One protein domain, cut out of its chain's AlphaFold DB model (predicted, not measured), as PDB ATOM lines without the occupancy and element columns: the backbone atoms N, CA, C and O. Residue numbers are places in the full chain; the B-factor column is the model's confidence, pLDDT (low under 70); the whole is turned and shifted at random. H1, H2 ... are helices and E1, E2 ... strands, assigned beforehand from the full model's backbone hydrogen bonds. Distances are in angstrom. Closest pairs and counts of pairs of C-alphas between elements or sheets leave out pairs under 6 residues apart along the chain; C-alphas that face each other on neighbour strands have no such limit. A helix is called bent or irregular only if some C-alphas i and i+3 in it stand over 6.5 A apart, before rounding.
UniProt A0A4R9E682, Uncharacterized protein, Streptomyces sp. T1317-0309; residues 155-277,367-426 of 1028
ATOM      1  N   GLU A 155    -112.563 410.852  -6.862       84.81
ATOM      2  CA  GLU A 155    -112.688 412.300  -7.085       84.81
ATOM      3  C   GLU A 155    -114.143 412.768  -7.011       84.81
ATOM      4  O   GLU A 155    -114.426 413.798  -6.402       84.81
ATOM      5  N   ALA A 156    -115.072 412.018  -7.610       86.31
ATOM      6  CA  ALA A 156    -116.480 412.398  -7.679       86.31
ATOM      7  C   ALA A 156    -117.405 411.179  -7.764       86.31
ATOM      8  O   ALA A 156    -117.029 410.137  -8.304       86.31
ATOM      9  N   PHE A 157    -118.627 411.355  -7.261       90.62
ATOM     10  CA  PHE A 157    -119.760 410.469  -7.510       90.62
ATOM     11  C   PHE A 157    -120.773 411.255  -8.338       90.62
ATOM     12  O   PHE A 157    -121.239 412.303  -7.893       90.62
ATOM     13  N   THR A 158    -121.077 410.771  -9.532       88.94
ATOM     14  CA  THR A 158    -122.004 411.397 -10.476       88.94
ATOM     15  C   THR A 158    -123.203 410.489 -10.712       88.94
ATOM     16  O   THR A 158    -123.155 409.280 -10.476       88.94
ATOM     17  N   HIS A 159    -124.307 411.061 -11.174       88.94
ATOM     18  CA  HIS A 159    -125.420 410.285 -11.708       88.94
ATOM     19  C   HIS A 159    -124.996 409.545 -12.996       88.94
ATOM     20  O   HIS A 159    -123.934 409.806 -13.559       88.94
ATOM     21  N   ASP A 160    -125.803 408.581 -13.452       84.62
ATOM     22  CA  ASP A 160    -125.468 407.723 -14.610       84.62
ATOM     23  C   ASP A 160    -125.288 408.520 -15.923       84.62
ATOM     24  O   ASP A 160    -124.536 408.122 -16.808       84.62
ATOM     25  N   ASP A 161    -125.919 409.695 -16.011       78.69
ATOM     26  CA  ASP A 161    -125.797 410.680 -17.097       78.69
ATOM     27  C   ASP A 161    -124.541 411.575 -16.995       78.69
ATOM     28  O   ASP A 161    -124.289 412.390 -17.882       78.69
ATOM     29  N   GLY A 162    -123.742 411.427 -15.932       74.25
ATOM     30  CA  GLY A 162    -122.550 412.230 -15.659       74.25
ATOM     31  C   GLY A 162    -122.806 413.513 -14.860       74.25
ATOM     32  O   GLY A 162    -121.843 414.188 -14.499       74.25
ATOM     33  N   ALA A 163    -124.057 413.846 -14.523       80.75
ATOM     34  CA  ALA A 163    -124.365 415.040 -13.736       80.75
ATOM     35  C   ALA A 163    -123.909 414.896 -12.269       80.75
ATOM     36  O   ALA A 163    -124.091 413.849 -11.644       80.75
ATOM     37  N   LEU A 164    -123.330 415.957 -11.692       77.94
ATOM     38  CA  LEU A 164    -122.915 415.989 -10.277       77.94
ATOM     39  C   LEU A 164    -124.102 416.146  -9.321       77.94
ATOM     40  O   LEU A 164    -124.121 415.553  -8.241       77.94
ATOM     41  N   THR A 165    -125.081 416.950  -9.724       82.31
ATOM     42  CA  THR A 165    -126.302 417.220  -8.973       82.31
ATOM     43  C   THR A 165    -127.520 417.084  -9.874       82.31
ATOM     44  O   THR A 165    -127.457 417.314 -11.083       82.31
ATOM     45  N   ARG A 166    -128.650 416.709  -9.276       81.44
ATOM     46  CA  ARG A 166    -129.959 416.650  -9.925       81.44
ATOM     47  C   ARG A 166    -130.990 417.361  -9.057       81.44
ATOM     48  O   ARG A 166    -130.957 417.251  -7.835       81.44
ATOM     49  N   LYS A 167    -131.916 418.085  -9.685       72.75
ATOM     50  CA  LYS A 167    -133.092 418.625  -8.996       72.75
ATOM     51  C   LYS A 167    -134.199 417.577  -8.963       72.75
ATOM     52  O   LYS A 167    -134.599 417.073 -10.013       72.75
ATOM     53  N   ASP A 168    -134.707 417.286  -7.771       62.53
ATOM     54  CA  ASP A 168    -135.960 416.552  -7.598       62.53
ATOM     55  C   ASP A 168    -137.122 417.556  -7.774       62.53
ATOM     56  O   ASP A 168    -137.575 418.172  -6.813       62.53
ATOM     57  N   GLY A 169    -137.563 417.790  -9.018       59.03
ATOM     58  CA  GLY A 169    -138.658 418.722  -9.355       59.03
ATOM     59  C   GLY A 169    -138.215 420.132  -9.793       59.03
ATOM     60  O   GLY A 169    -137.043 420.368 -10.074       59.03
ATOM     61  N   THR A 170    -139.166 421.073  -9.906       47.84
ATOM     62  CA  THR A 170    -138.939 422.429 -10.462       47.84
ATOM     63  C   THR A 170    -138.389 423.454  -9.463       47.84
ATOM     64  O   THR A 170    -137.690 424.372  -9.889       47.84
ATOM     65  N   GLU A 171    -138.632 423.293  -8.155       55.12
ATOM     66  CA  GLU A 171    -138.229 424.258  -7.103       55.12
ATOM     67  C   GLU A 171    -137.365 423.654  -5.971       55.12
ATOM     68  O   GLU A 171    -136.938 424.369  -5.069       55.12
ATOM     69  N   GLY A 172    -137.049 422.354  -6.024       58.62
ATOM     70  CA  GLY A 172    -136.276 421.667  -4.983       58.62
ATOM     71  C   GLY A 172    -134.756 421.924  -5.029       58.62
ATOM     72  O   GLY A 172    -134.210 422.279  -6.083       58.62
ATOM     73  N   PRO A 173    -134.038 421.710  -3.905       68.12
ATOM     74  CA  PRO A 173    -132.585 421.826  -3.858       68.12
ATOM     75  C   PRO A 173    -131.916 420.779  -4.756       68.12
ATOM     76  O   PRO A 173    -132.390 419.653  -4.904       68.12
ATOM     77  N   GLU A 174    -130.778 421.153  -5.329       77.06
ATOM     78  CA  GLU A 174    -129.909 420.238  -6.061       77.06
ATOM     79  C   GLU A 174    -129.332 419.172  -5.121       77.06
ATOM     80  O   GLU A 174    -128.694 419.493  -4.119       77.06
ATOM     81  N   ARG A 175    -129.565 417.898  -5.444       82.44
ATOM     82  CA  ARG A 175    -129.130 416.738  -4.659       82.44
ATOM     83  C   ARG A 175    -128.046 415.976  -5.396       82.44
ATOM     84  O   ARG A 175    -128.107 415.829  -6.614       82.44
ATOM     85  N   THR A 176    -127.068 415.463  -4.659       88.12
ATOM     86  CA  THR A 176    -126.075 414.541  -5.223       88.12
ATOM     87  C   THR A 176    -126.641 413.118  -5.327       88.12
ATOM     88  O   THR A 176    -127.665 412.784  -4.716       88.12
ATOM     89  N   LEU A 177    -125.937 412.236  -6.048       89.94
ATOM     90  CA  LEU A 177    -126.243 410.799  -6.083       89.94
ATOM     91  C   LEU A 177    -126.341 410.207  -4.667       89.94
ATOM     92  O   LEU A 177    -127.274 409.465  -4.361       89.94
ATOM     93  N   LEU A 178    -125.379 410.545  -3.803       91.44
ATOM     94  CA  LEU A 178    -125.297 410.002  -2.450       91.44
ATOM     95  C   LEU A 178    -126.379 410.570  -1.530       91.44
ATOM     96  O   LEU A 178    -126.886 409.827  -0.692       91.44
ATOM     97  N   ASP A 179    -126.783 411.831  -1.707       88.94
ATOM     98  CA  ASP A 179    -127.918 412.397  -0.966       88.94
ATOM     99  C   ASP A 179    -129.213 411.673  -1.338       88.94
ATOM    100  O   ASP A 179    -129.973 411.262  -0.461       88.94
ATOM    101  N   SER A 180    -129.417 411.436  -2.637       89.00
ATOM    102  CA  SER A 180    -130.576 410.705  -3.159       89.00
ATOM    103  C   SER A 180    -130.616 409.267  -2.632       89.00
ATOM    104  O   SER A 180    -131.659 408.790  -2.186       89.00
ATOM    105  N   PHE A 181    -129.470 408.577  -2.628       92.06
ATOM    106  CA  PHE A 181    -129.349 407.234  -2.061       92.06
ATOM    107  C   PHE A 181    -129.593 407.225  -0.545       92.06
ATOM    108  O   PHE A 181    -130.334 406.382  -0.043       92.06
ATOM    109  N   THR A 182    -129.025 408.185   0.187       92.88
ATOM    110  CA  THR A 182    -129.199 408.312   1.642       92.88
ATOM    111  C   THR A 182    -130.666 408.521   2.006       92.88
ATOM    112  O   THR A 182    -131.175 407.845   2.897       92.88
ATOM    113  N   ASP A 183    -131.361 409.403   1.289       89.94
ATOM    114  CA  ASP A 183    -132.786 409.680   1.479       89.94
ATOM    115  C   ASP A 183    -133.640 408.421   1.224       89.94
ATOM    116  O   ASP A 183    -134.513 408.073   2.024       89.94
ATOM    117  N   GLN A 184    -133.327 407.655   0.169       91.62
ATOM    118  CA  GLN A 184    -133.978 406.369  -0.107       91.62
ATOM    119  C   GLN A 184    -133.739 405.337   1.003       91.62
ATOM    120  O   GLN A 184    -134.694 404.701   1.451       91.62
ATOM    121  N   VAL A 185    -132.499 405.193   1.487       93.19
ATOM    122  CA  VAL A 185    -132.159 404.265   2.579       93.19
ATOM    123  C   VAL A 185    -132.858 404.666   3.877       93.19
ATOM    124  O   VAL A 185    -133.426 403.802   4.543       93.19
ATOM    125  N   VAL A 186    -132.871 405.955   4.231       92.88
ATOM    126  CA  VAL A 186    -133.538 406.458   5.445       92.88
ATOM    127  C   VAL A 186    -135.046 406.221   5.374       92.88
ATOM    128  O   VAL A 186    -135.610 405.682   6.325       92.88
ATOM    129  N   ARG A 187    -135.703 406.532   4.248       92.44
ATOM    130  CA  ARG A 187    -137.143 406.271   4.078       92.44
ATOM    131  C   ARG A 187    -137.473 404.781   4.070       92.44
ATOM    132  O   ARG A 187    -138.450 404.368   4.693       92.44
ATOM    133  N   ALA A 188    -136.674 403.954   3.397       91.50
ATOM    134  CA  ALA A 188    -136.859 402.505   3.405       91.50
ATOM    135  C   ALA A 188    -136.679 401.924   4.817       91.50
ATOM    136  O   ALA A 188    -137.514 401.139   5.266       91.50
ATOM    137  N   ALA A 189    -135.651 402.367   5.546       90.56
ATOM    138  CA  ALA A 189    -135.410 401.969   6.928       90.56
ATOM    139  C   ALA A 189    -136.529 402.436   7.872       90.56
ATOM    140  O   ALA A 189    -136.935 401.668   8.737       90.56
ATOM    141  N   ALA A 190    -137.064 403.648   7.687       91.19
ATOM    142  CA  ALA A 190    -138.183 404.169   8.472       91.19
ATOM    143  C   ALA A 190    -139.476 403.365   8.252       91.19
ATOM    144  O   ALA A 190    -140.189 403.073   9.211       91.19
ATOM    145  N   ARG A 191    -139.746 402.933   7.009       90.19
ATOM    146  CA  ARG A 191    -140.880 402.044   6.691       90.19
ATOM    147  C   ARG A 191    -140.715 400.650   7.289       90.19
ATOM    148  O   ARG A 191    -141.672 400.107   7.830       90.19
ATOM    149  N   ALA A 192    -139.515 400.077   7.196       86.31
ATOM    150  CA  ALA A 192    -139.226 398.760   7.760       86.31
ATOM    151  C   ALA A 192    -139.235 398.776   9.300       86.31
ATOM    152  O   ALA A 192    -139.647 397.804   9.932       86.31
ATOM    153  N   TYR A 193    -138.799 399.886   9.904       85.75
ATOM    154  CA  TYR A 193    -138.616 400.024  11.347       85.75
ATOM    155  C   TYR A 193    -139.149 401.363  11.892       85.75
ATOM    156  O   TYR A 193    -138.358 402.229  12.294       85.75
ATOM    157  N   PRO A 194    -140.484 401.527  11.986       85.44
ATOM    158  CA  PRO A 194    -141.094 402.764  12.463       85.44
ATOM    159  C   PRO A 194    -140.608 403.151  13.868       85.44
ATOM    160  O   PRO A 194    -140.573 402.322  14.782       85.44
ATOM    161  N   GLY A 195    -140.219 404.418  14.044       83.00
ATOM    162  CA  GLY A 195    -139.751 404.972  15.322       83.00
ATOM    163  C   GLY A 195    -138.286 404.678  15.680       83.00
ATOM    164  O   GLY A 195    -137.791 405.210  16.667       83.00
ATOM    165  N   MET A 196    -137.560 403.871  14.895       86.06
ATOM    166  CA  MET A 196    -136.118 403.620  15.100       86.06
ATOM    167  C   MET A 196    -135.230 404.532  14.250       86.06
ATOM    168  O   MET A 196    -134.134 404.908  14.669       86.06
ATOM    169  N   VAL A 197    -135.704 404.837  13.048       90.12
ATOM    170  CA  VAL A 197    -135.134 405.768  12.077       90.12
ATOM    171  C   VAL A 197    -136.322 406.516  11.490       90.12
ATOM    172  O   VAL A 197    -137.381 405.918  11.297       90.12
ATOM    173  N   ALA A 198    -136.160 407.804  11.224       90.19
ATOM    174  CA  ALA A 198    -137.162 408.581  10.514       90.19
ATOM    175  C   ALA A 198    -136.474 409.576   9.573       90.19
ATOM    176  O   ALA A 198    -135.315 409.928   9.797       90.19
ATOM    177  N   PRO A 199    -137.147 410.030   8.512       89.69
ATOM    178  CA  PRO A 199    -136.697 411.173   7.733       89.69
ATOM    179  C   PRO A 199    -136.541 412.435   8.596       89.69
ATOM    180  O   PRO A 199    -137.167 412.576   9.645       89.69
ATOM    181  N   LEU A 200    -135.707 413.386   8.168       86.88
ATOM    182  CA  LEU A 200    -135.454 414.598   8.961       86.88
ATOM    183  C   LEU A 200    -136.682 415.523   9.061       86.88
ATOM    184  O   LEU A 200    -136.856 416.153  10.104       86.88
ATOM    185  N   GLU A 201    -137.548 415.535   8.038       85.25
ATOM    186  CA  GLU A 201    -138.869 416.206   8.039       85.25
ATOM    187  C   GLU A 201    -139.741 415.722   9.188       85.25
ATOM    188  O   GLU A 201    -140.556 416.455   9.737       85.25
ATOM    189  N   GLU A 202    -139.564 414.462   9.556       86.00
ATOM    190  CA  GLU A 202    -140.382 413.841  10.558       86.00
ATOM    191  C   GLU A 202    -139.925 414.232  11.966       86.00
ATOM    192  O   GLU A 202    -140.750 414.186  12.849       86.00
ATOM    193  N   PHE A 203    -138.708 414.705  12.244       84.75
ATOM    194  CA  PHE A 203    -138.276 415.024  13.620       84.75
ATOM    195  C   PHE A 203    -138.756 416.397  14.154       84.75
ATOM    196  O   PHE A 203    -137.952 417.174  14.652       84.75
ATOM    197  N   GLY A 204    -140.055 416.700  14.045       79.44
ATOM    198  CA  GLY A 204    -140.690 417.921  14.567       79.44
ATOM    199  C   GLY A 204    -140.770 417.981  16.094       79.44
ATOM    200  O   GLY A 204    -139.754 418.064  16.780       79.44
ATOM    201  N   ASP A 205    -141.982 417.964  16.650       77.19
ATOM    202  CA  ASP A 205    -142.184 418.066  18.099       77.19
ATOM    203  C   ASP A 205    -141.619 416.828  18.839       77.19
ATOM    204  O   ASP A 205    -142.089 415.706  18.612       77.19
ATOM    205  N   PRO A 206    -140.642 416.987  19.758       79.81
ATOM    206  CA  PRO A 206    -140.130 415.881  20.567       79.81
ATOM    207  C   PRO A 206    -141.179 415.242  21.489       79.81
ATOM    208  O   PRO A 206    -140.940 414.152  22.009       79.81
ATOM    209  N   SER A 207    -142.306 415.921  21.730       78.31
ATOM    210  CA  SER A 207    -143.429 415.439  22.540       78.31
ATOM    211  C   SER A 207    -144.516 414.710  21.738       78.31
ATOM    212  O   SER A 207    -145.473 414.207  22.330       78.31
ATOM    213  N   ASP A 208    -144.346 414.586  20.418       81.69
ATOM    214  CA  ASP A 208    -145.242 413.835  19.538       81.69
ATOM    215  C   ASP A 208    -145.440 412.384  20.045       81.69
ATOM    216  O   ASP A 208    -144.451 411.684  20.324       81.69
ATOM    217  N   PRO A 209    -146.696 411.898  20.146       80.81
ATOM    218  CA  PRO A 209    -147.020 410.560  20.639       80.81
ATOM    219  C   PRO A 209    -146.228 409.416  19.996       80.81
ATOM    220  O   PRO A 209    -145.975 408.407  20.662       80.81
ATOM    221  N   ARG A 210    -145.796 409.542  18.732       81.06
ATOM    222  CA  ARG A 210    -145.019 408.478  18.067       81.06
ATOM    223  C   ARG A 210    -143.667 408.218  18.734       81.06
ATOM    224  O   ARG A 210    -143.174 407.091  18.681       81.06
ATOM    225  N   TRP A 211    -143.065 409.235  19.360       83.38
ATOM    226  CA  TRP A 211    -141.755 409.107  19.989       83.38
ATOM    227  C   TRP A 211    -141.845 408.441  21.351       83.38
ATOM    228  O   TRP A 211    -140.830 407.960  21.822       83.38
ATOM    229  N   ARG A 212    -143.032 408.314  21.958       80.31
ATOM    230  CA  ARG A 212    -143.272 407.752  23.305       80.31
ATOM    231  C   ARG A 212    -142.639 408.560  24.444       80.31
ATOM    232  O   ARG A 212    -143.328 408.878  25.405       80.31
ATOM    233  N   ASP A 213    -141.343 408.855  24.360       81.25
ATOM    234  CA  ASP A 213    -140.576 409.652  25.310       81.25
ATOM    235  C   ASP A 213    -139.378 410.366  24.642       81.25
ATOM    236  O   ASP A 213    -138.962 410.074  23.517       81.25
ATOM    237  N   ALA A 214    -138.787 411.317  25.370       81.44
ATOM    238  CA  ALA A 214    -137.644 412.094  24.892       81.44
ATOM    239  C   ALA A 214    -136.363 411.256  24.690       81.44
ATOM    240  O   ALA A 214    -135.446 411.693  23.991       81.44
ATOM    241  N   GLU A 215    -136.251 410.079  25.314       78.81
ATOM    242  CA  GLU A 215    -135.093 409.192  25.147       78.81
ATOM    243  C   GLU A 215    -135.161 408.475  23.797       78.81
ATOM    244  O   GLU A 215    -134.168 408.403  23.069       78.81
ATOM    245  N   HIS A 216    -136.347 408.011  23.427       82.75
ATOM    246  CA  HIS A 216    -136.617 407.347  22.168       82.75
ATOM    247  C   HIS A 216    -136.526 408.321  20.982       82.75
ATOM    248  O   HIS A 216    -135.907 407.964  19.980       82.75
ATOM    249  N   TYR A 217    -136.990 409.574  21.122       86.44
ATOM    250  CA  TYR A 217    -136.724 410.641  20.139       86.44
ATOM    251  C   TYR A 217    -135.218 410.807  19.875       86.44
ATOM    252  O   TYR A 217    -134.756 410.747  18.735       86.44
ATOM    253  N   ARG A 218    -134.417 410.958  20.943       86.62
ATOM    254  CA  ARG A 218    -132.956 411.129  20.836       86.62
ATOM    255  C   ARG A 218    -132.281 409.919  20.202       86.62
ATOM    256  O   ARG A 218    -131.345 410.088  19.426       86.62
ATOM    257  N   MET A 219    -132.748 408.717  20.526       88.06
ATOM    258  CA  MET A 219    -132.254 407.471  19.943       88.06
ATOM    259  C   MET A 219    -132.518 407.412  18.435       88.06
ATOM    260  O   MET A 219    -131.589 407.148  17.671       88.06
ATOM    261  N   ALA A 220    -133.745 407.710  18.000       89.81
ATOM    262  CA  ALA A 220    -134.111 407.689  16.588       89.81
ATOM    263  C   ALA A 220    -133.350 408.753  15.782       89.81
ATOM    264  O   ALA A 220    -132.831 408.467  14.696       89.81
ATOM    265  N   LEU A 221    -133.191 409.955  16.347       90.25
ATOM    266  CA  LEU A 221    -132.378 411.015  15.758       90.25
ATOM    267  C   LEU A 221    -130.908 410.592  15.645       90.25
ATOM    268  O   LEU A 221    -130.295 410.743  14.591       90.25
ATOM    269  N   GLN A 222    -130.342 410.004  16.703       90.88
ATOM    270  CA  GLN A 222    -128.962 409.519  16.697       90.88
ATOM    271  C   GLN A 222    -128.739 408.431  15.637       90.88
ATOM    272  O   GLN A 222    -127.725 408.469  14.939       90.88
ATOM    273  N   ASN A 223    -129.667 407.482  15.489       92.44
ATOM    274  CA  ASN A 223    -129.596 406.452  14.451       92.44
ATOM    275  C   ASN A 223    -129.657 407.063  13.045       92.44
ATOM    276  O   ASN A 223    -128.843 406.710  12.193       92.44
ATOM    277  N   THR A 224    -130.570 408.010  12.817       92.62
ATOM    278  CA  THR A 224    -130.730 408.691  11.522       92.62
ATOM    279  C   THR A 224    -129.470 409.472  11.146       92.62
ATOM    280  O   THR A 224    -128.927 409.293  10.057       92.62
ATOM    281  N   LEU A 225    -128.926 410.267  12.074       91.62
ATOM    282  CA  LEU A 225    -127.676 410.999  11.859       91.62
ATOM    283  C   LEU A 225    -126.485 410.057  11.641       91.62
ATOM    284  O   LEU A 225    -125.583 410.379  10.872       91.62
ATOM    285  N   ASN A 226    -126.465 408.887  12.285       92.06
ATOM    286  CA  ASN A 226    -125.421 407.887  12.057       92.06
ATOM    287  C   ASN A 226    -125.459 407.333  10.622       92.06
ATOM    288  O   ASN A 226    -124.407 407.195   9.996       92.06
ATOM    289  N   VAL A 227    -126.655 407.065  10.081       92.88
ATOM    290  CA  VAL A 227    -126.831 406.640   8.681       92.88
ATOM    291  C   VAL A 227    -126.358 407.739   7.725       92.88
ATOM    292  O   VAL A 227    -125.489 407.476   6.896       92.88
ATOM    293  N   ILE A 228    -126.838 408.975   7.901       92.06
ATOM    294  CA  ILE A 228    -126.474 410.122   7.048       92.06
ATOM    295  C   ILE A 228    -124.959 410.370   7.064       92.06
ATOM    296  O   ILE A 228    -124.330 410.485   6.015       92.06
ATOM    297  N   ASN A 229    -124.338 410.392   8.247       90.94
ATOM    298  CA  ASN A 229    -122.895 410.612   8.361       90.94
ATOM    299  C   ASN A 229    -122.082 409.494   7.693       90.94
ATOM    300  O   ASN A 229    -121.052 409.768   7.072       90.94
ATOM    301  N   THR A 230    -122.539 408.242   7.796       90.62
ATOM    302  CA  THR A 230    -121.842 407.091   7.204       90.62
ATOM    303  C   THR A 230    -121.957 407.064   5.679       90.62
ATOM    304  O   THR A 230    -120.994 406.671   5.021       90.62
ATOM    305  N   LEU A 231    -123.080 407.528   5.124       92.81
ATOM    306  CA  LEU A 231    -123.330 407.613   3.679       92.81
ATOM    307  C   LEU A 231    -122.886 408.943   3.044       92.81
ATOM    308  O   LEU A 231    -122.995 409.121   1.831       92.81
ATOM    309  N   SER A 232    -122.339 409.866   3.837       90.50
ATOM    310  CA  SER A 232    -121.780 411.123   3.336       90.50
ATOM    311  C   SER A 232    -120.655 410.902   2.318       90.50
ATOM    312  O   SER A 232    -119.917 409.915   2.383       90.50
ATOM    313  N   HIS A 233    -120.457 411.870   1.419       87.44
ATOM    314  CA  HIS A 233    -119.448 411.812   0.354       87.44
ATOM    315  C   HIS A 233    -118.050 411.396   0.841       87.44
ATOM    316  O   HIS A 233    -117.462 410.456   0.312       87.44
ATOM    317  N   HIS A 234    -117.521 412.054   1.877       85.50
ATOM    318  CA  HIS A 234    -116.181 411.747   2.389       85.50
ATOM    319  C   HIS A 234    -116.090 410.348   3.008       85.50
ATOM    320  O   HIS A 234    -115.060 409.685   2.877       85.50
ATOM    321  N   SER A 235    -117.161 409.888   3.662       88.44
ATOM    322  CA  SER A 235    -117.218 408.539   4.217       88.44
ATOM    323  C   SER A 235    -117.276 407.496   3.101       88.44
ATOM    324  O   SER A 235    -116.474 406.565   3.117       88.44
ATOM    325  N   MET A 236    -118.135 407.677   2.094       91.06
ATOM    326  CA  MET A 236    -118.252 406.764   0.951       91.06
ATOM    327  C   MET A 236    -116.964 406.707   0.127       91.06
ATOM    328  O   MET A 236    -116.503 405.620  -0.207       91.06
ATOM    329  N   ALA A 237    -116.309 407.848  -0.113       90.12
ATOM    330  CA  ALA A 237    -115.003 407.890  -0.770       90.12
ATOM    331  C   ALA A 237    -113.932 407.110   0.019       90.12
ATOM    332  O   ALA A 237    -113.150 406.362  -0.561       90.12
ATOM    333  N   GLY A 238    -113.910 407.233   1.351       86.81
ATOM    334  CA  GLY A 238    -112.974 406.491   2.204       86.81
ATOM    335  C   GLY A 238    -113.266 404.993   2.331       86.81
ATOM    336  O   GLY A 238    -112.362 404.228   2.673       86.81
ATOM    337  N   HIS A 239    -114.503 404.571   2.057       89.25
ATOM    338  CA  HIS A 239    -114.936 403.174   2.120       89.25
ATOM    339  C   HIS A 239    -115.170 402.539   0.755       89.25
ATOM    340  O   HIS A 239    -115.609 401.400   0.741       89.25
ATOM    341  N   LEU A 240    -114.890 403.206  -0.370       91.56
ATOM    342  CA  LEU A 240    -115.253 402.681  -1.690       91.56
ATOM    343  C   LEU A 240    -114.730 401.256  -1.921       91.56
ATOM    344  O   LEU A 240    -115.462 400.395  -2.383       91.56
ATOM    345  N   GLU A 241    -113.487 400.981  -1.532       89.31
ATOM    346  CA  GLU A 241    -112.936 399.630  -1.636       89.31
ATOM    347  C   GLU A 241    -113.626 398.647  -0.682       89.31
ATOM    348  O   GLU A 241    -113.973 397.548  -1.092       89.31
ATOM    349  N   THR A 242    -113.897 399.033   0.572       88.88
ATOM    350  CA  THR A 242    -114.662 398.202   1.524       88.88
ATOM    351  C   THR A 242    -116.062 397.906   1.000       88.88
ATOM    352  O   THR A 242    -116.497 396.768   1.064       88.88
ATOM    353  N   LEU A 243    -116.738 398.915   0.454       90.94
ATOM    354  CA  LEU A 243    -118.085 398.855  -0.098       90.94
ATOM    355  C   LEU A 243    -118.193 397.836  -1.240       90.94
ATOM    356  O   LEU A 243    -119.192 397.134  -1.315       90.94
ATOM    357  N   VAL A 244    -117.165 397.753  -2.091       90.06
ATOM    358  CA  VAL A 244    -117.141 396.865  -3.267       90.06
ATOM    359  C   VAL A 244    -116.644 395.455  -2.932       90.06
ATOM    360  O   VAL A 244    -116.897 394.513  -3.671       90.06
ATOM    361  N   THR A 245    -115.958 395.284  -1.797       87.25
ATOM    362  CA  THR A 245    -115.342 394.004  -1.408       87.25
ATOM    363  C   THR A 245    -116.111 393.261  -0.322       87.25
ATOM    364  O   THR A 245    -116.485 392.104  -0.478       87.25
ATOM    365  N   THR A 246    -116.305 393.915   0.821       86.06
ATOM    366  CA  THR A 246    -116.851 393.314   2.044       86.06
ATOM    367  C   THR A 246    -118.164 393.953   2.467       86.06
ATOM    368  O   THR A 246    -118.827 393.389   3.320       86.06
ATOM    369  N   GLY A 247    -118.550 395.086   1.886       88.75
ATOM    370  CA  GLY A 247    -119.729 395.857   2.257       88.75
ATOM    371  C   GLY A 247    -119.534 396.720   3.510       88.75
ATOM    372  O   GLY A 247    -118.676 396.491   4.369       88.75
ATOM    373  N   LEU A 248    -120.329 397.785   3.605       89.88
ATOM    374  CA  LEU A 248    -120.279 398.766   4.683       89.88
ATOM    375  C   LEU A 248    -121.427 398.546   5.668       89.88
ATOM    376  O   LEU A 248    -122.598 398.749   5.352       89.88
ATOM    377  N   ARG A 249    -121.082 398.207   6.911       88.94
ATOM    378  CA  ARG A 249    -122.057 398.012   7.985       88.94
ATOM    379  C   ARG A 249    -122.331 399.287   8.780       88.94
ATOM    380  O   ARG A 249    -121.423 399.881   9.362       88.94
ATOM    381  N   ILE A 250    -123.612 399.585   8.965       90.62
ATOM    382  CA  ILE A 250    -124.137 400.630   9.844       90.62
ATOM    383  C   ILE A 250    -124.905 399.965  10.989       90.62
ATOM    384  O   ILE A 250    -125.948 399.349  10.788       90.62
ATOM    385  N   GLY A 251    -124.387 400.057  12.214       88.25
ATOM    386  CA  GLY A 251    -125.082 399.554  13.402       88.25
ATOM    387  C   GLY A 251    -126.166 400.522  13.879       88.25
ATOM    388  O   GLY A 251    -125.893 401.711  14.040       88.25
ATOM    389  N   LEU A 252    -127.362 400.005  14.162       87.12
ATOM    390  CA  LEU A 252    -128.462 400.768  14.751       87.12
ATOM    391  C   LEU A 252    -128.604 400.435  16.239       87.12
ATOM    392  O   LEU A 252    -128.451 399.284  16.668       87.12
ATOM    393  N   VAL A 253    -128.897 401.452  17.046       81.75
ATOM    394  CA  VAL A 253    -129.095 401.303  18.487       81.75
ATOM    395  C   VAL A 253    -130.575 401.082  18.762       81.75
ATOM    396  O   VAL A 253    -131.394 401.940  18.459       81.75
ATOM    397  N   VAL A 254    -130.915 399.946  19.379       76.56
ATOM    398  CA  VAL A 254    -132.287 399.647  19.812       76.56
ATOM    399  C   VAL A 254    -132.302 399.347  21.312       76.56
ATOM    400  O   VAL A 254    -131.906 398.251  21.735       76.56
ATOM    401  N   PRO A 255    -132.726 400.301  22.157       65.44
ATOM    402  CA  PRO A 255    -132.974 400.030  23.562       65.44
ATOM    403  C   PRO A 255    -134.300 399.268  23.698       65.44
ATOM    404  O   PRO A 255    -135.351 399.743  23.282       65.44
ATOM    405  N   GLY A 256    -134.267 398.072  24.283       63.59
ATOM    406  CA  GLY A 256    -135.476 397.316  24.636       63.59
ATOM    407  C   GLY A 256    -135.542 397.062  26.139       63.59
ATOM    408  O   GLY A 256    -134.503 396.970  26.787       63.59
ATOM    409  N   ARG A 257    -136.744 396.951  26.719       62.34
ATOM    410  CA  ARG A 257    -136.923 396.709  28.168       62.34
ATOM    411  C   ARG A 257    -136.544 395.278  28.574       62.34
ATOM    412  O   ARG A 257    -135.779 395.092  29.510       62.34
ATOM    413  N   PHE A 258    -136.975 394.276  27.806       60.72
ATOM    414  CA  PHE A 258    -136.743 392.848  28.101       60.72
ATOM    415  C   PHE A 258    -135.729 392.189  27.160       60.72
ATOM    416  O   PHE A 258    -134.937 391.326  27.556       60.72
ATOM    417  N   THR A 259    -135.716 392.641  25.911       69.38
ATOM    418  CA  THR A 259    -134.853 392.152  24.842       69.38
ATOM    419  C   THR A 259    -133.892 393.250  24.408       69.38
ATOM    420  O   THR A 259    -134.086 394.435  24.674       69.38
ATOM    421  N   ARG A 260    -132.793 392.847  23.782       75.56
ATOM    422  CA  ARG A 260    -131.873 393.733  23.088       75.56
ATOM    423  C   ARG A 260    -131.806 393.271  21.645       75.56
ATOM    424  O   ARG A 260    -131.310 392.174  21.374       75.56
ATOM    425  N   SER A 261    -132.308 394.114  20.757       81.75
ATOM    426  CA  SER A 261    -132.214 393.919  19.319       81.75
ATOM    427  C   SER A 261    -130.920 394.550  18.827       81.75
ATOM    428  O   SER A 261    -130.588 395.682  19.177       81.75
ATOM    429  N   TYR A 262    -130.161 393.789  18.056       84.06
ATOM    430  CA  TYR A 262    -128.988 394.249  17.339       84.06
ATOM    431  C   TYR A 262    -129.388 394.334  15.883       84.06
ATOM    432  O   TYR A 262    -129.580 393.311  15.233       84.06
ATOM    433  N   ARG A 263    -129.570 395.561  15.409       87.69
ATOM    434  CA  ARG A 263    -129.969 395.841  14.037       87.69
ATOM    435  C   ARG A 263    -128.813 396.467  13.293       87.69
ATOM    436  O   ARG A 263    -128.003 397.190  13.880       87.69
ATOM    437  N   TRP A 264    -128.731 396.165  12.014       91.31
ATOM    438  CA  TRP A 264    -127.753 396.766  11.137       91.31
ATOM    439  C   TRP A 264    -128.351 396.986   9.753       91.31
ATOM    440  O   TRP A 264    -129.261 396.276   9.330       91.31
ATOM    441  N   ILE A 265    -127.827 398.001   9.082       92.38
ATOM    442  CA  ILE A 265    -127.999 398.229   7.654       92.38
ATOM    443  C   ILE A 265    -126.652 397.914   7.018       92.38
ATOM    444  O   ILE A 265    -125.614 398.340   7.526       92.38
ATOM    445  N   TRP A 266    -126.664 397.137   5.952       92.44
ATOM    446  CA  TRP A 266    -125.485 396.757   5.201       92.44
ATOM    447  C   TRP A 266    -125.608 397.317   3.801       92.44
ATOM    448  O   TRP A 266    -126.649 397.173   3.165       92.44
ATOM    449  N   ILE A 267    -124.576 398.026   3.374       93.44
ATOM    450  CA  ILE A 267    -124.529 398.691   2.083       93.44
ATOM    451  C   ILE A 267    -123.503 397.952   1.244       93.44
ATOM    452  O   ILE A 267    -122.348 397.845   1.656       93.44
ATOM    453  N   ASP A 268    -123.922 397.493   0.076       92.06
ATOM    454  CA  ASP A 268    -123.052 396.842  -0.896       92.06
ATOM    455  C   ASP A 268    -122.942 397.720  -2.141       92.06
ATOM    456  O   ASP A 268    -123.881 398.440  -2.503       92.06
ATOM    457  N   GLY A 269    -121.771 397.685  -2.771       92.12
ATOM    458  CA  GLY A 269    -121.516 398.369  -4.028       92.12
ATOM    459  C   GLY A 269    -120.921 397.428  -5.062       92.12
ATOM    460  O   GLY A 269    -120.153 396.536  -4.721       92.12
ATOM    461  N   ARG A 270    -121.228 397.658  -6.337       93.44
ATOM    462  CA  ARG A 270    -120.589 396.962  -7.457       93.44
ATOM    463  C   ARG A 270    -120.014 397.961  -8.447       93.44
ATOM    464  O   ARG A 270    -120.673 398.953  -8.757       93.44
ATOM    465  N   LEU A 271    -118.790 397.717  -8.919       93.69
ATOM    466  CA  LEU A 271    -118.128 398.556  -9.918       93.69
ATOM    467  C   LEU A 271    -118.061 397.819 -11.246       93.69
ATOM    468  O   LEU A 271    -117.462 396.752 -11.346       93.69
ATOM    469  N   THR A 272    -118.663 398.425 -12.261       93.00
ATOM    470  CA  THR A 272    -118.800 397.841 -13.595       93.00
ATOM    471  C   THR A 272    -118.480 398.855 -14.686       93.00
ATOM    472  O   THR A 272    -118.384 400.051 -14.404       93.00
ATOM    473  N   ASP A 273    -118.310 398.407 -15.932       91.44
ATOM    474  CA  ASP A 273    -118.170 399.285 -17.105       91.44
ATOM    475  C   ASP A 273    -117.105 400.391 -16.917       91.44
ATOM    476  O   ASP A 273    -117.379 401.602 -16.946       91.44
ATOM    477  N   ARG A 274    -115.856 399.958 -16.695       91.81
ATOM    478  CA  ARG A 274    -114.690 400.849 -16.624       91.81
ATOM    479  C   ARG A 274    -114.509 401.632 -17.926       91.81
ATOM    480  O   ARG A 274    -114.262 401.045 -18.982       91.81
ATOM    481  N   ARG A 275    -114.465 402.962 -17.836       89.19
ATOM    482  CA  ARG A 275    -114.152 403.874 -18.948       89.19
ATOM    483  C   ARG A 275    -113.002 404.803 -18.593       89.19
ATOM    484  O   ARG A 275    -112.747 405.075 -17.425       89.19
ATOM    485  N   TYR A 276    -112.276 405.261 -19.602       87.88
ATOM    486  CA  TYR A 276    -111.235 406.270 -19.441       87.88
ATOM    487  C   TYR A 276    -111.820 407.651 -19.742       87.88
ATOM    488  O   TYR A 276    -112.365 407.848 -20.825       87.88
ATOM    489  N   GLU A 277    -111.707 408.579 -18.792       82.62
ATOM    490  CA  GLU A 277    -112.286 409.927 -18.893       82.62
ATOM    491  C   GLU A 277    -111.239 410.999 -19.238       82.62
ATOM    492  O   GLU A 277    -111.575 412.009 -19.847       82.62
ATOM    493  N   HIS A 367    -110.294 407.307 -14.493       90.25
ATOM    494  CA  HIS A 367    -111.136 406.193 -14.911       90.25
ATOM    495  C   HIS A 367    -112.493 406.285 -14.219       90.25
ATOM    496  O   HIS A 367    -112.544 406.429 -13.000       90.25
ATOM    497  N   SER A 368    -113.589 406.185 -14.968       91.00
ATOM    498  CA  SER A 368    -114.933 406.108 -14.396       91.00
ATOM    499  C   SER A 368    -115.430 404.669 -14.362       91.00
ATOM    500  O   SER A 368    -115.202 403.902 -15.295       91.00
ATOM    501  N   TYR A 369    -116.143 404.311 -13.301       94.62
ATOM    502  CA  TYR A 369    -116.894 403.062 -13.199       94.62
ATOM    503  C   TYR A 369    -118.363 403.376 -12.993       94.62
ATOM    504  O   TYR A 369    -118.689 404.317 -12.270       94.62
ATOM    505  N   ARG A 370    -119.243 402.559 -13.561       95.06
ATOM    506  CA  ARG A 370    -120.635 402.480 -13.129       95.06
ATOM    507  C   ARG A 370    -120.665 401.866 -11.728       95.06
ATOM    508  O   ARG A 370    -120.168 400.762 -11.520       95.06
ATOM    509  N   LEU A 371    -121.207 402.612 -10.775       94.75
ATOM    510  CA  LEU A 371    -121.378 402.222  -9.382       94.75
ATOM    511  C   LEU A 371    -122.844 401.857  -9.150       94.75
ATOM    512  O   LEU A 371    -123.724 402.705  -9.290       94.75
ATOM    513  N   GLU A 372    -123.090 400.609  -8.769       94.62
ATOM    514  CA  GLU A 372    -124.415 400.120  -8.385       94.62
ATOM    515  C   GLU A 372    -124.462 399.976  -6.865       94.62
ATOM    516  O   GLU A 372    -123.626 399.281  -6.296       94.62
ATOM    517  N   LEU A 373    -125.401 400.658  -6.206       94.12
ATOM    518  CA  LEU A 373    -125.547 400.667  -4.750       94.12
ATOM    519  C   LEU A 373    -126.819 399.940  -4.319       94.12
ATOM    520  O   LEU A 373    -127.921 400.247  -4.789       94.12
ATOM    521  N   SER A 374    -126.670 399.035  -3.355       94.44
ATOM    522  CA  SER A 374    -127.774 398.345  -2.690       94.44
ATOM    523  C   SER A 374    -127.649 398.429  -1.175       94.44
ATOM    524  O   SER A 374    -126.559 398.582  -0.626       94.44
ATOM    525  N   ALA A 375    -128.781 398.328  -0.486       94.00
ATOM    526  CA  ALA A 375    -128.849 398.323   0.964       94.00
ATOM    527  C   ALA A 375    -129.751 397.189   1.439       94.00
ATOM    528  O   ALA A 375    -130.891 397.068   0.989       94.00
ATOM    529  N   VAL A 376    -129.276 396.408   2.401       93.38
ATOM    530  CA  VAL A 376    -130.055 395.368   3.077       93.38
ATOM    531  C   VAL A 376    -130.089 395.643   4.575       93.38
ATOM    532  O   VAL A 376    -129.182 396.252   5.141       93.38
ATOM    533  N   SER A 377    -131.157 395.223   5.239       91.06
ATOM    534  CA  SER A 377    -131.264 395.285   6.691       91.06
ATOM    535  C   SER A 377    -131.315 393.891   7.273       91.06
ATOM    536  O   SER A 377    -131.958 393.000   6.727       91.06
ATOM    537  N   GLY A 378    -130.666 393.719   8.411       89.12
ATOM    538  CA  GLY A 378    -130.660 392.456   9.117       89.12
ATOM    539  C   GLY A 378    -130.401 392.662  10.594       89.12
ATOM    540  O   GLY A 378    -130.309 393.784  11.118       89.12
ATOM    541  N   GLY A 379    -130.309 391.551  11.304       87.12
ATOM    542  CA  GLY A 379    -130.026 391.596  12.719       87.12
ATOM    543  C   GLY A 379    -130.434 390.342  13.448       87.12
ATOM    544  O   GLY A 379    -130.857 389.342  12.882       87.12
ATOM    545  N   TYR A 380    -130.324 390.430  14.758       86.75
ATOM    546  CA  TYR A 380    -130.859 389.431  15.657       86.75
ATOM    547  C   TYR A 380    -131.376 390.128  16.899       86.75
ATOM    548  O   TYR A 380    -130.938 391.224  17.264       86.75
ATOM    549  N   TRP A 381    -132.276 389.472  17.609       82.75
ATOM    550  CA  TRP A 381    -132.640 389.903  18.944       82.75
ATOM    551  C   TRP A 381    -132.353 388.803  19.953       82.75
ATOM    552  O   TRP A 381    -132.350 387.609  19.654       82.75
ATOM    553  N   ARG A 382    -132.052 389.232  21.177       77.38
ATOM    554  CA  ARG A 382    -131.813 388.333  22.305       77.38
ATOM    555  C   ARG A 382    -132.372 388.911  23.591       77.38
ATOM    556  O   ARG A 382    -132.536 390.122  23.714       77.38
ATOM    557  N   PHE A 383    -132.577 388.074  24.594       69.25
ATOM    558  CA  PHE A 383    -132.954 388.532  25.930       69.25
ATOM    559  C   PHE A 383    -131.836 389.351  26.602       69.25
ATOM    560  O   PHE A 383    -130.643 389.176  26.325       69.25
ATOM    561  N   ARG A 384    -132.190 390.280  27.498       68.56
ATOM    562  CA  ARG A 384    -131.195 391.007  28.309       68.56
ATOM    563  C   ARG A 384    -130.521 390.064  29.316       68.56
ATOM    564  O   ARG A 384    -131.040 389.001  29.640       68.56
ATOM    565  N   ASN A 385    -129.335 390.449  29.806       59.94
ATOM    566  CA  ASN A 385    -128.463 389.588  30.629       59.94
ATOM    567  C   ASN A 385    -129.154 388.960  31.850       59.94
ATOM    568  O   ASN A 385    -128.788 387.856  32.234       59.94
ATOM    569  N   LEU A 386    -130.132 389.647  32.433       50.09
ATOM    570  CA  LEU A 386    -130.867 389.178  33.601       50.09
ATOM    571  C   LEU A 386    -131.715 387.935  33.290       50.09
ATOM    572  O   LEU A 386    -131.596 386.909  33.956       50.09
ATOM    573  N   TRP A 387    -132.475 388.005  32.196       53.12
ATOM    574  CA  TRP A 387    -133.290 386.910  31.670       53.12
ATOM    575  C   TRP A 387    -132.436 385.773  31.102       53.12
ATOM    576  O   TRP A 387    -132.776 384.606  31.255       53.12
ATOM    577  N   ARG A 388    -131.285 386.100  30.499       54.44
ATOM    578  CA  ARG A 388    -130.333 385.111  29.965       54.44
ATOM    579  C   ARG A 388    -129.600 384.313  31.038       54.44
ATOM    580  O   ARG A 388    -129.166 383.211  30.738       54.44
ATOM    581  N   GLY A 389    -129.355 384.907  32.203       52.56
ATOM    582  CA  GLY A 389    -128.526 384.335  33.259       52.56
ATOM    583  C   GLY A 389    -129.358 383.585  34.275       52.56
ATOM    584  O   GLY A 389    -129.552 382.380  34.168       52.56
ATOM    585  N   VAL A 390    -129.834 384.326  35.263       46.41
ATOM    586  CA  VAL A 390    -130.352 383.736  36.488       46.41
ATOM    587  C   VAL A 390    -131.805 383.288  36.312       46.41
ATOM    588  O   VAL A 390    -132.116 382.152  36.636       46.41
ATOM    589  N   ALA A 391    -132.668 384.103  35.695       49.16
ATOM    590  CA  ALA A 391    -134.106 383.812  35.596       49.16
ATOM    591  C   ALA A 391    -134.465 382.589  34.728       49.16
ATOM    592  O   ALA A 391    -135.531 382.014  34.898       49.16
ATOM    593  N   SER A 392    -133.595 382.185  33.798       48.94
ATOM    594  CA  SER A 392    -133.829 381.022  32.927       48.94
ATOM    595  C   SER A 392    -132.837 379.886  33.131       48.94
ATOM    596  O   SER A 392    -132.737 379.012  32.272       48.94
ATOM    597  N   LEU A 393    -132.032 379.928  34.199       52.56
ATOM    598  CA  LEU A 393    -130.908 379.005  34.395       52.56
ATOM    599  C   LEU A 393    -129.996 378.897  33.155       52.56
ATOM    600  O   LEU A 393    -129.384 377.865  32.891       52.56
ATOM    601  N   GLY A 394    -129.904 379.966  32.355       51.66
ATOM    602  CA  GLY A 394    -129.021 380.018  31.189       51.66
ATOM    603  C   GLY A 394    -129.686 379.647  29.879       51.66
ATOM    604  O   GLY A 394    -129.099 379.898  28.824       51.66
ATOM    605  N   VAL A 395    -130.905 379.107  29.932       59.34
ATOM    606  CA  VAL A 395    -131.654 378.596  28.783       59.34
ATOM    607  C   VAL A 395    -131.916 379.716  27.779       59.34
ATOM    608  O   VAL A 395    -131.498 379.593  26.631       59.34
ATOM    609  N   LEU A 396    -132.429 380.876  28.212       54.91
ATOM    610  CA  LEU A 396    -132.658 382.038  27.331       54.91
ATOM    611  C   LEU A 396    -131.356 382.690  26.830       54.91
ATOM    612  O   LEU A 396    -131.378 383.585  25.985       54.91
ATOM    613  N   GLY A 397    -130.206 382.287  27.377       54.34
ATOM    614  CA  GLY A 397    -128.886 382.695  26.916       54.34
ATOM    615  C   GLY A 397    -128.267 381.775  25.863       54.34
ATOM    616  O   GLY A 397    -127.211 382.140  25.329       54.34
ATOM    617  N   THR A 398    -128.895 380.627  25.583       63.53
ATOM    618  CA  THR A 398    -128.483 379.660  24.556       63.53
ATOM    619  C   THR A 398    -128.874 380.119  23.151       63.53
ATOM    620  O   THR A 398    -129.682 381.029  22.972       63.53
ATOM    621  N   HIS A 399    -128.274 379.490  22.137       68.44
ATOM    622  CA  HIS A 399    -128.498 379.831  20.731       68.44
ATOM    623  C   HIS A 399    -129.973 379.717  20.305       68.44
ATOM    624  O   HIS A 399    -130.412 380.504  19.479       68.44
ATOM    625  N   HIS A 400    -130.757 378.824  20.921       67.81
ATOM    626  CA  HIS A 400    -132.177 378.623  20.605       67.81
ATOM    627  C   HIS A 400    -133.068 379.847  20.883       67.81
ATOM    628  O   HIS A 400    -134.148 379.966  20.310       67.81
ATOM    629  N   PHE A 401    -132.627 380.766  21.746       68.50
ATOM    630  CA  PHE A 401    -133.376 381.977  22.108       68.50
ATOM    631  C   PHE A 401    -132.783 383.250  21.504       68.50
ATOM    632  O   PHE A 401    -133.211 384.359  21.830       68.50
ATOM    633  N   VAL A 402    -131.797 383.091  20.623       75.31
ATOM    634  CA  VAL A 402    -131.357 384.145  19.716       75.31
ATOM    635  C   VAL A 402    -132.154 383.962  18.436       75.31
ATOM    636  O   VAL A 402    -131.931 383.013  17.690       75.31
ATOM    637  N   ARG A 403    -133.114 384.853  18.197       80.75
ATOM    638  CA  ARG A 403    -133.866 384.836  16.944       80.75
ATOM    639  C   ARG A 403    -133.191 385.775  15.963       80.75
ATOM    640  O   ARG A 403    -133.033 386.967  16.242       80.75
ATOM    641  N   ARG A 404    -132.788 385.203  14.834       82.88
ATOM    642  CA  ARG A 404    -132.302 385.951  13.681       82.88
ATOM    643  C   ARG A 404    -133.480 386.642  13.018       82.88
ATOM    644  O   ARG A 404    -134.545 386.044  12.872       82.88
ATOM    645  N   GLU A 405    -133.277 387.891  12.649       80.94
ATOM    646  CA  GLU A 405    -134.112 388.510  11.637       80.94
ATOM    647  C   GLU A 405    -133.657 387.984  10.282       80.94
ATOM    648  O   GLU A 405    -132.452 387.878  10.045       80.94
ATOM    649  N   GLN A 406    -134.596 387.671   9.396       79.94
ATOM    650  CA  GLN A 406    -134.236 387.435   8.007       79.94
ATOM    651  C   GLN A 406    -133.754 388.750   7.390       79.94
ATOM    652  O   GLN A 406    -134.297 389.816   7.688       79.94
ATOM    653  N   GLU A 407    -132.723 388.670   6.553       84.94
ATOM    654  CA  GLU A 407    -132.260 389.826   5.797       84.94
ATOM    655  C   GLU A 407    -133.372 390.295   4.862       84.94
ATOM    656  O   GLU A 407    -133.938 389.511   4.100       84.94
ATOM    657  N   SER A 408    -133.705 391.577   4.965       85.56
ATOM    658  CA  SER A 408    -134.725 392.221   4.152       85.56
ATOM    659  C   SER A 408    -134.075 393.343   3.347       85.56
ATOM    660  O   SER A 408    -133.446 394.226   3.952       85.56
ATOM    661  N   PRO A 409    -134.183 393.334   2.009       87.12
ATOM    662  CA  PRO A 409    -133.644 394.402   1.178       87.12
ATOM    663  C   PRO A 409    -134.358 395.723   1.483       87.12
ATOM    664  O   PRO A 409    -135.581 395.783   1.599       87.12
ATOM    665  N   LEU A 410    -133.589 396.799   1.609       86.38
ATOM    666  CA  LEU A 410    -134.110 398.160   1.738       86.38
ATOM    667  C   LEU A 410    -134.099 398.887   0.390       86.38
ATOM    668  O   LEU A 410    -135.055 399.587   0.068       86.38
ATOM    669  N   VAL A 411    -133.017 398.728  -0.377       87.56
ATOM    670  CA  VAL A 411    -132.799 399.350  -1.691       87.56
ATOM    671  C   VAL A 411    -132.045 398.359  -2.578       87.56
ATOM    672  O   VAL A 411    -131.034 397.803  -2.147       87.56
ATOM    673  N   GLY A 412    -132.494 398.155  -3.817       81.69
ATOM    674  CA  GLY A 412    -131.917 397.152  -4.717       81.69
ATOM    675  C   GLY A 412    -132.369 395.713  -4.418       81.69
ATOM    676  O   GLY A 412    -133.035 395.433  -3.418       81.69
ATOM    677  N   GLY A 413    -132.013 394.778  -5.303       79.06
ATOM    678  CA  GLY A 413    -132.389 393.367  -5.176       79.06
ATOM    679  C   GLY A 413    -133.902 393.154  -5.286       79.06
ATOM    680  O   GLY A 413    -134.539 393.631  -6.222       79.06
ATOM    681  N   THR A 414    -134.506 392.446  -4.327       73.56
ATOM    682  CA  THR A 414    -135.960 392.200  -4.325       73.56
ATOM    683  C   THR A 414    -136.795 393.398  -3.844       73.56
ATOM    684  O   THR A 414    -138.017 393.350  -3.955       73.56
ATOM    685  N   ALA A 415    -136.174 394.493  -3.374       74.62
ATOM    686  CA  ALA A 415    -136.864 395.749  -3.034       74.62
ATOM    687  C   ALA A 415    -137.032 396.717  -4.225       74.62
ATOM    688  O   ALA A 415    -137.675 397.756  -4.076       74.62
ATOM    689  N   GLY A 416    -136.450 396.407  -5.389       78.88
ATOM    690  CA  GLY A 416    -136.472 397.254  -6.584       78.88
ATOM    691  C   GLY A 416    -135.092 397.380  -7.232       78.88
ATOM    692  O   GLY A 416    -134.173 396.626  -6.921       78.88
ATOM    693  N   ASN A 417    -134.931 398.352  -8.131       82.69
ATOM    694  CA  ASN A 417    -133.662 398.574  -8.826       82.69
ATOM    695  C   ASN A 417    -132.593 399.137  -7.877       82.69
ATOM    696  O   ASN A 417    -132.890 399.967  -7.016       82.69
ATOM    697  N   ALA A 418    -131.345 398.691  -8.046       86.69
ATOM    698  CA  ALA A 418    -130.201 399.298  -7.370       86.69
ATOM    699  C   ALA A 418    -130.036 400.756  -7.826       86.69
ATOM    700  O   ALA A 418    -130.361 401.099  -8.965       86.69
ATOM    701  N   VAL A 419    -129.522 401.618  -6.947       89.62
ATOM    702  CA  VAL A 419    -129.229 403.002  -7.332       89.62
ATOM    703  C   VAL A 419    -127.948 403.005  -8.148       89.62
ATOM    704  O   VAL A 419    -126.886 402.634  -7.650       89.62
ATOM    705  N   THR A 420    -128.058 403.413  -9.406       92.50
ATOM    706  CA  THR A 420    -126.947 403.434 -10.356       92.50
ATOM    707  C   THR A 420    -126.423 404.850 -10.543       92.50
ATOM    708  O   THR A 420    -127.184 405.791 -10.784       92.50
ATOM    709  N   GLY A 421    -125.108 404.999 -10.471       92.19
ATOM    710  CA  GLY A 421    -124.394 406.214 -10.842       92.19
ATOM    711  C   GLY A 421    -123.010 405.875 -11.371       92.19
ATOM    712  O   GLY A 421    -122.743 404.727 -11.724       92.19
ATOM    713  N   ARG A 422    -122.105 406.850 -11.404       92.44
ATOM    714  CA  ARG A 422    -120.699 406.621 -11.733       92.44
ATOM    715  C   ARG A 422    -119.780 407.165 -10.649       92.44
ATOM    716  O   ARG A 422    -120.094 408.134  -9.963       92.44
ATOM    717  N   VAL A 423    -118.630 406.524 -10.484       93.50
ATOM    718  CA  VAL A 423    -117.542 406.994  -9.624       93.50
ATOM    719  C   VAL A 423    -116.310 407.259 -10.472       93.50
ATOM    720  O   VAL A 423    -115.919 406.425 -11.287       93.50
ATOM    721  N   LEU A 424    -115.708 408.430 -10.284       91.00
ATOM    722  CA  LEU A 424    -114.488 408.839 -10.966       91.00
ATOM    723  C   LEU A 424    -113.277 408.555 -10.074       91.00
ATOM    724  O   LEU A 424    -113.209 409.047  -8.948       91.00
ATOM    725  N   LEU A 425    -112.320 407.783 -10.582       91.88
ATOM    726  CA  LEU A 425    -111.099 407.382  -9.890       91.88
ATOM    727  C   LEU A 425    -109.872 408.008 -10.553       91.88
ATOM    728  O   LEU A 425    -109.605 407.760 -11.727       91.88
ATOM    729  N   ALA A 426    -109.094 408.769  -9.787       89.69
ATOM    730  CA  ALA A 426    -107.781 409.255 -10.185       89.69
ATOM    731  C   ALA A 426    -106.699 408.234  -9.833       89.69
ATOM    732  O   ALA A 426    -106.583 407.784  -8.694       89.69
TER     733      ALA A 426
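AT A GLANCE: This is residues 155 to 277 and 367 to 426 of the 1028 residues of an uncharacterized protein of Streptomyces sp. T1317-0309 (UniProt A0A4R9E682). A long, twisted sheet of six strands runs the length of the domain, with helices H1 and H2 covering one face, and it curls round a third helix, H3. The small hairpin E2 and E3 sits by the first residues of H1, while little H4 and the loop of residues 390 to 402 lie at the opposite end of the length from the cut. The printed part has 183 residues, with four named helices and eight named strands in the order E1 E2 E3 H1 H2 H3 E4 E5 E6 H4 E7 E8; both sheets are antiparallel, the larger one branched. The class is mixed, and the whole is only just compact, close to loose, with a radius of gyration of the C-alphas of 19.1 A and spans of 64 by 38 by 27 A.

IN THESE COORDINATES: E1, residues 155 to 159, begins at C-alpha 155 (-112.688, 412.300, -7.085). E2, 165 to 167, and E3, 174 to 176, precede H1, 177 to 192, 22.5 A long. H2, 214 to 231, is 26.0 A; H3, 233 to 245, is 18.4 A and irregular, C-alphas 238 and 241 being 7.9 A apart. E4 is 248 to 254. E5, 259 to 277, is 52.3 A and bends by 63 degrees at residue 274; E6, 367 to 383, is 49.6 A and bends by 56 degrees at 370. H4 is 385 to 389, E7 is 403 to 411, and E8, 419 to 426, ends at C-alpha 426 (-107.781, 409.255, -10.185).

HOW THE PARTS SIT: E5 lies on one side of E6 (N 266 and O 376, 2.8 A). On the other side are E7, beside residues 374 to 381 (N 405 and O 379, 2.8 A), and E8, beside 367 to 373 (N 371 and O 421, 2.8 A). E4 forms a hairpin with E5 (N 250 and O 265, 2.8 A), and E1 is beside E8 (N 158 and O 422, 2.8 A). In the hairpin E2 and E3, N 166 and O 175 are 2.9 A apart. H1 is over E6 and E7 at a height of 8.6 A; its closest C-alphas to E7 are Ala 188 and Leu 410, 5.4 A. H2, on the same face, is over E4 at 9.0 A, closest at Asn 223 and Leu 252, 5.8 A. H1 and H2 are a helical hairpin; residues 224 to 231 of H2 touch H1, closest at Thr 182 and Leu 231, 6.3 A, with a steep tilt of 36 degrees, only just past shallow. H3 comes closest to E5 at Val 244 and Gly 269, 4.7 A. H4 only grazes the sheet. Every O i to N i+4 pair is within hydrogen-bond range in H1, H2 and H4, and 7 of 9 in H3.

THE WHOLE: The farthest C-alphas, Glu 277 and Leu 393, are 64.4 A apart. Residues 278 to 366 are not printed; C-alphas 277 and 367 are 5.6 A apart across the cut. The links H1 to H2 and H4 to E7 are long. Mean pLDDT of the printed part is 82.5, under 70 at residues 168 to 173, 255 to 259 and 383 to 401.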